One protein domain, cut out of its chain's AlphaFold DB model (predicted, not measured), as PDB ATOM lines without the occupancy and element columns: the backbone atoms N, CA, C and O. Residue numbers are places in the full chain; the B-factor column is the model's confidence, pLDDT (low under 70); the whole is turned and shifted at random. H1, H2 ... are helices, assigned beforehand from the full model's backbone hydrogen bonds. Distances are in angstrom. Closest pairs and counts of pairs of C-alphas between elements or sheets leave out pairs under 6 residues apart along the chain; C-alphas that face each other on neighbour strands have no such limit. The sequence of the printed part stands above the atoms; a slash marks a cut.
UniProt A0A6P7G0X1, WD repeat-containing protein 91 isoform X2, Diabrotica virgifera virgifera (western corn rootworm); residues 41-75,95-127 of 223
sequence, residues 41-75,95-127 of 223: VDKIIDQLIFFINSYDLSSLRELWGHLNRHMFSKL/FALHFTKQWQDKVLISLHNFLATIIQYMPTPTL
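AT A GLANCE: This is residues 41 to 75 and 95 to 127 of the 223 residues of the protein "WD repeat-containing protein 91 isoform X2" of Diabrotica virgifera virgifera (western corn rootworm) (UniProt A0A6P7G0X1). A helical hairpin of H1 and H2 packs on the long helix H4 through the first residues of H1 alone, with short H3 before H4; residues 99 to 106 stick out. The 68 printed residues hold four named helices, H1 to H4 in order, and no named strand; the class is all helix. The whole is loose, with a radius of gyration of the C-alphas of 13.8 A, spanning 46 by 24 by 21 A.

IN THESE COORDINATES: H1, residues 41 to 53, begins at C-alpha 41 (-152.075, 30.304, 8.387) and is 18.4 A long. H2, residues 57 to 70, is 19.9 A. H3 is residues 96 to 99. H4, residues 101 to 121, is 30.5 A and ends at C-alpha 121 (-146.902, 17.919, 8.389).

HOW THE PARTS SIT: H1, with residues 48 to 52 alone, touches H2, opposite ways at a shallow tilt of 28 degrees; the closest C-alphas, of Phe 51 and Leu 60, are 5.7 A apart. H1, with residues 41 to 45 alone, touches H4, opposite ways at a steep tilt of 39 degrees; the closest C-alphas are those of Val 41 and Ala 116, 6.0 A. H2 and H4 are apart. H3 is close to H4 but not clearly touching. In H1, H2 and H4 every O i to N i+4 pair is within hydrogen-bond range; H3 is too short for one.

THE WHOLE: Residues 76 to 94 are not printed; C-alphas 75 and 95 are 26.1 A apart. Residue 74 is under pLDDT 70.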
ATOM      1  N   VAL A  41    -151.970  30.054   9.830       88.44
ATOM      2  CA  VAL A  41    -152.075  30.304   8.387       88.44
ATOM      3  C   VAL A  41    -152.824  31.596   8.086       88.44
ATOM      4  O   VAL A  41    -152.295  32.433   7.360       88.44
ATOM      5  N   ASP A  42    -153.990  31.817   8.701       88.06
ATOM      6  CA  ASP A  42    -154.791  33.033   8.490       88.06
ATOM      7  C   ASP A  42    -153.972  34.299   8.727       88.06
ATOM      8  O   ASP A  42    -153.980  35.230   7.932       88.06
ATOM      9  N   LYS A  43    -153.171  34.304   9.795       89.12
ATOM     10  CA  LYS A  43    -152.364  35.467  10.159       89.12
ATOM     11  C   LYS A  43    -151.187  35.688   9.222       89.12
ATOM     12  O   LYS A  43    -150.758  36.836   9.078       89.12
ATOM     13  N   ILE A  44    -150.647  34.627   8.630       89.56
ATOM     14  CA  ILE A  44    -149.605  34.723   7.603       89.56
ATOM     15  C   ILE A  44    -150.216  35.307   6.325       89.56
ATOM     16  O   ILE A  44    -149.672  36.263   5.778       89.56
ATOM     17  N   ILE A  45    -151.374  34.795   5.902       91.81
ATOM     18  CA  ILE A  45    -152.109  35.270   4.725       91.81
ATOM     19  C   ILE A  45    -152.500  36.745   4.873       91.81
ATOM     20  O   ILE A  45    -152.161  37.545   4.002       91.81
ATOM     21  N   ASP A  46    -153.104  37.133   6.001       91.69
ATOM     22  CA  ASP A  46    -153.453  38.528   6.308       91.69
ATOM     23  C   ASP A  46    -152.237  39.460   6.161       91.69
ATOM     24  O   ASP A  46    -152.345  40.568   5.635       91.69
ATOM     25  N   GLN A  47    -151.056  39.007   6.601       90.88
ATOM     26  CA  GLN A  47    -149.821  39.788   6.510       90.88
ATOM     27  C   GLN A  47    -149.328  39.939   5.073       90.88
ATOM     28  O   GLN A  47    -148.884  41.020   4.693       90.88
ATOM     29  N   LEU A  48    -149.384  38.860   4.286       91.62
ATOM     30  CA  LEU A  48    -149.000  38.892   2.875       91.62
ATOM     31  C   LEU A  48    -149.882  39.886   2.117       91.62
ATOM     32  O   LEU A  48    -149.360  40.743   1.409       91.62
ATOM     33  N   ILE A  49    -151.198  39.829   2.333       92.19
ATOM     34  CA  ILE A  49    -152.152  40.768   1.731       92.19
ATOM     35  C   ILE A  49    -151.862  42.201   2.185       92.19
ATOM     36  O   ILE A  49    -151.845  43.111   1.360       92.19
ATOM     37  N   PHE A  50    -151.599  42.412   3.478       93.81
ATOM     38  CA  PHE A  50    -151.258  43.731   4.004       93.81
ATOM     39  C   PHE A  50    -150.019  44.322   3.314       93.81
ATOM     40  O   PHE A  50    -150.058  45.474   2.884       93.81
ATOM     41  N   PHE A  51    -148.945  43.543   3.154       93.56
ATOM     42  CA  PHE A  51    -147.738  44.007   2.463       93.56
ATOM     43  C   PHE A  51    -147.968  44.270   0.972       93.56
ATOM     44  O   PHE A  51    -147.459  45.255   0.445       93.56
ATOM     45  N   ILE A  52    -148.777  43.444   0.302       91.38
ATOM     46  CA  ILE A  52    -149.154  43.663  -1.102       91.38
ATOM     47  C   ILE A  52    -149.926  44.981  -1.250       91.38
ATOM     48  O   ILE A  52    -149.566  45.812  -2.081       91.38
ATOM     49  N   ASN A  53    -150.941  45.210  -0.413       92.69
ATOM     50  CA  ASN A  53    -151.796  46.399  -0.488       92.69
ATOM     51  C   ASN A  53    -151.078  47.692  -0.075       92.69
ATOM     52  O   ASN A  53    -151.452  48.773  -0.520       92.69
ATOM     53  N   SER A  54    -150.063  47.589   0.785       95.75
ATOM     54  CA  SER A  54    -149.220  48.721   1.196       95.75
ATOM     55  C   SER A  54    -148.016  48.948   0.279       95.75
ATOM     56  O   SER A  54    -147.268  49.898   0.498       95.75
ATOM     57  N   TYR A  55    -147.833  48.111  -0.749       93.12
ATOM     58  CA  TYR A  55    -146.670  48.123  -1.642       93.12
ATOM     59  C   TYR A  55    -145.320  47.974  -0.913       93.12
ATOM     60  O   TYR A  55    -144.272  48.344  -1.448       93.12
ATOM     61  N   ASP A  56    -145.313  47.385   0.286       93.94
ATOM     62  CA  ASP A  56    -144.093  47.093   1.038       93.94
ATOM     63  C   ASP A  56    -143.451  45.790   0.539       93.94
ATOM     64  O   ASP A  56    -143.568  44.705   1.120       93.94
ATOM     65  N   LEU A  57    -142.762  45.905  -0.595       91.38
ATOM     66  CA  LEU A  57    -142.089  44.781  -1.245       91.38
ATOM     67  C   LEU A  57    -140.889  44.261  -0.443       91.38
ATOM     68  O   LEU A  57    -140.511  43.095  -0.595       91.38
ATOM     69  N   SER A  58    -140.291  45.102   0.401       92.12
ATOM     70  CA  SER A  58    -139.151  44.738   1.243       92.12
ATOM     71  C   SER A  58    -139.587  43.752   2.321       92.12
ATOM     72  O   SER A  58    -139.074  42.630   2.372       92.12
ATOM     73  N   SER A  59    -140.603  44.112   3.109       91.06
ATOM     74  CA  SER A  59    -141.143  43.237   4.153       91.06
ATOM     75  C   SER A  59    -141.790  41.980   3.568       91.06
ATOM     76  O   SER A  59    -141.635  40.888   4.122       91.06
ATOM     77  N   LEU A  60    -142.454  42.098   2.410       90.81
ATOM     78  CA  LEU A  60    -142.995  40.946   1.686       90.81
ATOM     79  C   LEU A  60    -141.893  39.947   1.310       90.81
ATOM     80  O   LEU A  60    -142.035  38.746   1.552       90.81
ATOM     81  N   ARG A  61    -140.777  40.436   0.755       89.44
ATOM     82  CA  ARG A  61    -139.621  39.605   0.392       89.44
ATOM     83  C   ARG A  61    -138.986  38.960   1.618       89.44
ATOM     84  O   ARG A  61    -138.618  37.787   1.553       89.44
ATOM     85  N   GLU A  62    -138.852  39.688   2.723       90.88
ATOM     86  CA  GLU A  62    -138.318  39.132   3.968       90.88
ATOM     87  C   GLU A  62    -139.194  38.005   4.521       90.88
ATOM     88  O   GLU A  62    -138.671  36.937   4.859       90.88
ATOM     89  N   LEU A  63    -140.513  38.218   4.579       89.00
ATOM     90  CA  LEU A  63    -141.475  37.219   5.041       89.00
ATOM     91  C   LEU A  63    -141.461  35.985   4.133       89.00
ATOM     92  O   LEU A  63    -141.343  34.863   4.625       89.00
ATOM     93  N   TRP A  64    -141.509  36.183   2.814       88.38
ATOM     94  CA  TRP A  64    -141.429  35.085   1.851       88.38
ATOM     95  C   TRP A  64    -140.109  34.317   1.966       88.38
ATOM     96  O   TRP A  64    -140.100  33.089   1.978       88.38
ATOM     97  N   GLY A  65    -138.986  35.021   2.131       88.06
ATOM     98  CA  GLY A  65    -137.682  34.404   2.366       88.06
ATOM     99  C   GLY A  65    -137.633  33.594   3.665       88.06
ATOM    100  O   GLY A  65    -136.998  32.540   3.703       88.06
ATOM    101  N   HIS A  66    -138.312  34.051   4.719       86.69
ATOM    102  CA  HIS A  66    -138.445  33.308   5.971       86.69
ATOM    103  C   HIS A  66    -139.266  32.021   5.777       86.69
ATOM    104  O   HIS A  66    -138.775  30.945   6.116       86.69
ATOM    105  N   LEU A  67    -140.438  32.101   5.134       86.38
ATOM    106  CA  LEU A  67    -141.232  30.918   4.770       86.38
ATOM    107  C   LEU A  67    -140.412  29.946   3.916       86.38
ATOM    108  O   LEU A  67    -140.390  28.747   4.181       86.38
ATOM    109  N   ASN A  68    -139.651  30.457   2.949       85.81
ATOM    110  CA  ASN A  68    -138.827  29.619   2.094       85.81
ATOM    111  C   ASN A  68    -137.754  28.848   2.873       85.81
ATOM    112  O   ASN A  68    -137.596  27.649   2.675       85.81
ATOM    113  N   ARG A  69    -137.037  29.505   3.792       83.69
ATOM    114  CA  ARG A  69    -135.988  28.851   4.591       83.69
ATOM    115  C   ARG A  69    -136.543  27.776   5.526       83.69
ATOM    116  O   ARG A  69    -135.951  26.703   5.623       83.69
ATOM    117  N   HIS A  70    -137.654  28.062   6.199       78.25
ATOM    118  CA  HIS A  70    -138.177  27.201   7.264       78.25
ATOM    119  C   HIS A  70    -139.163  26.137   6.769       78.25
ATOM    120  O   HIS A  70    -139.215  25.051   7.342       78.25
ATOM    121  N   MET A  71    -139.918  26.427   5.707       79.19
ATOM    122  CA  MET A  71    -141.031  25.595   5.240       79.19
ATOM    123  C   MET A  71    -140.755  24.996   3.860       79.19
ATOM    124  O   MET A  71    -140.962  23.803   3.651       79.19
ATOM    125  N   PHE A  72    -140.281  25.811   2.911       80.75
ATOM    126  CA  PHE A  72    -140.181  25.400   1.502       80.75
ATOM    127  C   PHE A  72    -138.822  24.817   1.113       80.75
ATOM    128  O   PHE A  72    -138.704  24.223   0.051       80.75
ATOM    129  N   SER A  73    -137.807  24.922   1.970       71.94
ATOM    130  CA  SER A  73    -136.458  24.393   1.719       71.94
ATOM    131  C   SER A  73    -136.422  22.870   1.556       71.94
ATOM    132  O   SER A  73    -135.476  22.334   0.986       71.94
ATOM    133  N   LYS A  74    -137.465  22.181   2.033       67.75
ATOM    134  CA  LYS A  74    -137.685  20.740   1.859       67.75
ATOM    135  C   LYS A  74    -138.525  20.390   0.625       67.75
ATOM    136  O   LYS A  74    -138.697  19.208   0.345       67.75
ATOM    137  N   LEU A  75    -139.081  21.380  -0.075       70.19
ATOM    138  CA  LEU A  75    -139.827  21.168  -1.313       70.19
ATOM    139  C   LEU A  75    -138.842  21.077  -2.482       70.19
ATOM    140  O   LEU A  75    -137.871  21.835  -2.547       70.19
ATOM    141  N   PHE A  95    -151.277  37.370 -19.241       83.06
ATOM    142  CA  PHE A  95    -151.279  37.825 -17.851       83.06
ATOM    143  C   PHE A  95    -152.641  38.344 -17.374       83.06
ATOM    144  O   PHE A  95    -152.922  38.262 -16.180       83.06
ATOM    145  N   ALA A  96    -153.514  38.799 -18.278       85.19
ATOM    146  CA  ALA A  96    -154.810  39.414 -17.978       85.19
ATOM    147  C   ALA A  96    -155.691  38.572 -17.033       85.19
ATOM    148  O   ALA A  96    -156.336  39.107 -16.131       85.19
ATOM    149  N   LEU A  97    -155.668  37.238 -17.169       86.69
ATOM    150  CA  LEU A  97    -156.413  36.323 -16.293       86.69
ATOM    151  C   LEU A  97    -156.028  36.474 -14.808       86.69
ATOM    152  O   LEU A  97    -156.887  36.349 -13.930       86.69
ATOM    153  N   HIS A  98    -154.757  36.775 -14.526       84.75
ATOM    154  CA  HIS A  98    -154.217  36.921 -13.173       84.75
ATOM    155  C   HIS A  98    -154.643  38.229 -12.485       84.75
ATOM    156  O   HIS A  98    -154.555  38.351 -11.266       84.75
ATOM    157  N   PHE A  99    -155.170  39.197 -13.237       86.38
ATOM    158  CA  PHE A  99    -155.687  40.454 -12.687       86.38
ATOM    159  C   PHE A  99    -157.161  40.366 -12.269       86.38
ATOM    160  O   PHE A  99    -157.704  41.309 -11.698       86.38
ATOM    161  N   THR A 100    -157.826  39.231 -12.504       91.25
ATOM    162  CA  THR A 100    -159.228  39.047 -12.112       91.25
ATOM    163  C   THR A 100    -159.369  38.784 -10.611       91.25
ATOM    164  O   THR A 100    -158.618  37.999 -10.030       91.25
ATOM    165  N   LYS A 101    -160.397  39.369  -9.980       90.12
ATOM    166  CA  LYS A 101    -160.702  39.130  -8.556       90.12
ATOM    167  C   LYS A 101    -160.904  37.641  -8.249       90.12
ATOM    168  O   LYS A 101    -160.380  37.130  -7.271       90.12
ATOM    169  N   GLN A 102    -161.592  36.922  -9.138       91.25
ATOM    170  CA  GLN A 102    -161.810  35.482  -8.988       91.25
ATOM    171  C   GLN A 102    -160.504  34.680  -8.978       91.25
ATOM    172  O   GLN A 102    -160.396  33.704  -8.238       91.25
ATOM    173  N   TRP A 103    -159.525  35.047  -9.811       92.69
ATOM    174  CA  TRP A 103    -158.219  34.394  -9.794       92.69
ATOM    175  C   TRP A 103    -157.472  34.696  -8.493       92.69
ATOM    176  O   TRP A 103    -156.958  33.768  -7.873       92.69
ATOM    177  N   GLN A 104    -157.485  35.955  -8.043       90.19
ATOM    178  CA  GLN A 104    -156.857  36.363  -6.782       90.19
ATOM    179  C   GLN A 104    -157.436  35.592  -5.587       90.19
ATOM    180  O   GLN A 104    -156.677  35.009  -4.813       90.19
ATOM    181  N   ASP A 105    -158.767  35.498  -5.490       91.56
ATOM    182  CA  ASP A 105    -159.450  34.750  -4.430       91.56
ATOM    183  C   ASP A 105    -159.049  33.263  -4.454       91.56
ATOM    184  O   ASP A 105    -158.721  32.674  -3.421       91.56
ATOM    185  N   LYS A 106    -159.002  32.648  -5.645       93.38
ATOM    186  CA  LYS A 106    -158.587  31.244  -5.804       93.38
ATOM    187  C   LYS A 106    -157.136  31.012  -5.389       93.38
ATOM    188  O   LYS A 106    -156.862  30.006  -4.738       93.38
ATOM    189  N   VAL A 107    -156.224  31.912  -5.756       91.12
ATOM    190  CA  VAL A 107    -154.807  31.838  -5.364       91.12
ATOM    191  C   VAL A 107    -154.652  31.964  -3.856       91.12
ATOM    192  O   VAL A 107    -153.856  31.248  -3.257       91.12
ATOM    193  N   LEU A 108    -155.431  32.836  -3.222       92.50
ATOM    194  CA  LEU A 108    -155.363  33.022  -1.781       92.50
ATOM    195  C   LEU A 108    -155.848  31.782  -1.020       92.50
ATOM    196  O   LEU A 108    -155.193  31.340  -0.077       92.50
ATOM    197  N   ILE A 109    -156.960  31.187  -1.463       93.75
ATOM    198  CA  ILE A 109    -157.502  29.954  -0.879       93.75
ATOM    199  C   ILE A 109    -156.524  28.793  -1.075       93.75
ATOM    200  O   ILE A 109    -156.269  28.032  -0.141       93.75
ATOM    201  N   SER A 110    -155.952  28.641  -2.273       95.12
ATOM    202  CA  SER A 110    -154.995  27.564  -2.531       95.12
ATOM    203  C   SER A 110    -153.704  27.745  -1.732       95.12
ATOM    204  O   SER A 110    -153.209  26.768  -1.174       95.12
ATOM    205  N   LEU A 111    -153.205  28.978  -1.592       92.06
ATOM    206  CA  LEU A 111    -152.056  29.299  -0.748       92.06
ATOM    207  C   LEU A 111    -152.340  29.010   0.729       92.06
ATOM    208  O   LEU A 111    -151.498  28.419   1.401       92.06
ATOM    209  N   HIS A 112    -153.525  29.378   1.227       93.31
ATOM    210  CA  HIS A 112    -153.955  29.043   2.583       93.31
ATOM    211  C   HIS A 112    -153.934  27.522   2.792       93.31
ATOM    212  O   HIS A 112    -153.264  27.033   3.699       93.31
ATOM    213  N   ASN A 113    -154.597  26.762   1.917       93.50
ATOM    214  CA  ASN A 113    -154.658  25.302   2.019       93.50
ATOM    215  C   ASN A 113    -153.268  24.657   1.941       93.50
ATOM    216  O   ASN A 113    -152.967  23.720   2.679       93.50
ATOM    217  N   PHE A 114    -152.402  25.175   1.073       91.31
ATOM    218  CA  PHE A 114    -151.020  24.730   0.946       91.31
ATOM    219  C   PHE A 114    -150.218  24.968   2.231       91.31
ATOM    220  O   PHE A 114    -149.594  24.043   2.750       91.31
ATOM    221  N   LEU A 115    -150.268  26.183   2.785       89.19
ATOM    222  CA  LEU A 115    -149.592  26.511   4.039       89.19
ATOM    223  C   LEU A 115    -150.134  25.684   5.208       89.19
ATOM    224  O   LEU A 115    -149.340  25.172   5.992       89.19
ATOM    225  N   ALA A 116    -151.454  25.507   5.300       89.31
ATOM    226  CA  ALA A 116    -152.084  24.665   6.317       89.31
ATOM    227  C   ALA A 116    -151.558  23.230   6.254       89.31
ATOM    228  O   ALA A 116    -151.173  22.664   7.275       89.31
ATOM    229  N   THR A 117    -151.464  22.689   5.041       88.44
ATOM    230  CA  THR A 117    -150.955  21.342   4.789       88.44
ATOM    231  C   THR A 117    -149.499  21.220   5.234       88.44
ATOM    232  O   THR A 117    -149.164  20.321   5.998       88.44
ATOM    233  N   ILE A 118    -148.620  22.141   4.823       86.69
ATOM    234  CA  ILE A 118    -147.205  22.092   5.226       86.69
ATOM    235  C   ILE A 118    -147.064  22.177   6.743       86.69
ATOM    236  O   ILE A 118    -146.326  21.387   7.324       86.69
ATOM    237  N   ILE A 119    -147.777  23.108   7.381       83.56
ATOM    238  CA  ILE A 119    -147.715  23.300   8.833       83.56
ATOM    239  C   ILE A 119    -148.197  22.058   9.576       83.56
ATOM    240  O   ILE A 119    -147.572  21.664  10.555       83.56
ATOM    241  N   GLN A 120    -149.250  21.407   9.087       83.50
ATOM    242  CA  GLN A 120    -149.759  20.168   9.666       83.50
ATOM    243  C   GLN A 120    -148.741  19.020   9.606       83.50
ATOM    244  O   GLN A 120    -148.699  18.197  10.517       83.50
ATOM    245  N   TYR A 121    -147.923  18.957   8.554       81.94
ATOM    246  CA  TYR A 121    -146.902  17.919   8.389       81.94
ATOM    247  C   TYR A 121    -145.525  18.309   8.936       81.94
ATOM    248  O   TYR A 121    -144.580  17.519   8.838       81.94
ATOM    249  N   MET A 122    -145.373  19.501   9.518       77.81
ATOM    250  CA  MET A 122    -144.131  19.840  10.199       77.81
ATOM    251  C   MET A 122    -143.981  19.015  11.482       77.81
ATOM    252  O   MET A 122    -144.954  18.836  12.213       77.81
ATOM    253  N   PRO A 123    -142.765  18.522  11.783       74.00
ATOM    254  CA  PRO A 123    -142.525  17.780  13.011       74.00
ATOM    255  C   PRO A 123    -142.831  18.668  14.221       74.00
ATOM    256  O   PRO A 123    -142.265  19.751  14.373       74.00
ATOM    257  N   THR A 124    -143.736  18.200  15.073       75.56
ATOM    258  CA  THR A 124    -144.121  18.863  16.318       75.56
ATOM    259  C   THR A 124    -143.052  18.659  17.397       75.56
ATOM    260  O   THR A 124    -142.405  17.609  17.438       75.56
ATOM    261  N   PRO A 125    -142.840  19.640  18.297       80.00
ATOM    262  CA  PRO A 125    -141.965  19.453  19.451       80.00
ATOM    263  C   PRO A 125    -142.407  18.247  20.287       80.00
ATOM    264  O   PRO A 125    -143.593  18.105  20.571       80.00
ATOM    265  N   THR A 126    -141.462  17.422  20.750       80.31
ATOM    266  CA  THR A 126    -141.750  16.213  21.549       80.31
ATOM    267  C   THR A 126    -142.628  16.497  22.766       80.31
ATOM    268  O   THR A 126    -143.496  15.698  23.098       80.31
ATOM    269  N   LEU A 127    -142.452  17.661  23.399       81.19
ATOM    270  CA  LEU A 127    -143.228  18.066  24.572       81.19
ATOM    271  C   LEU A 127    -144.742  18.144  24.292       81.19
ATOM    272  O   LEU A 127    -145.532  17.968  25.210       81.19
TER     273      LEU A 127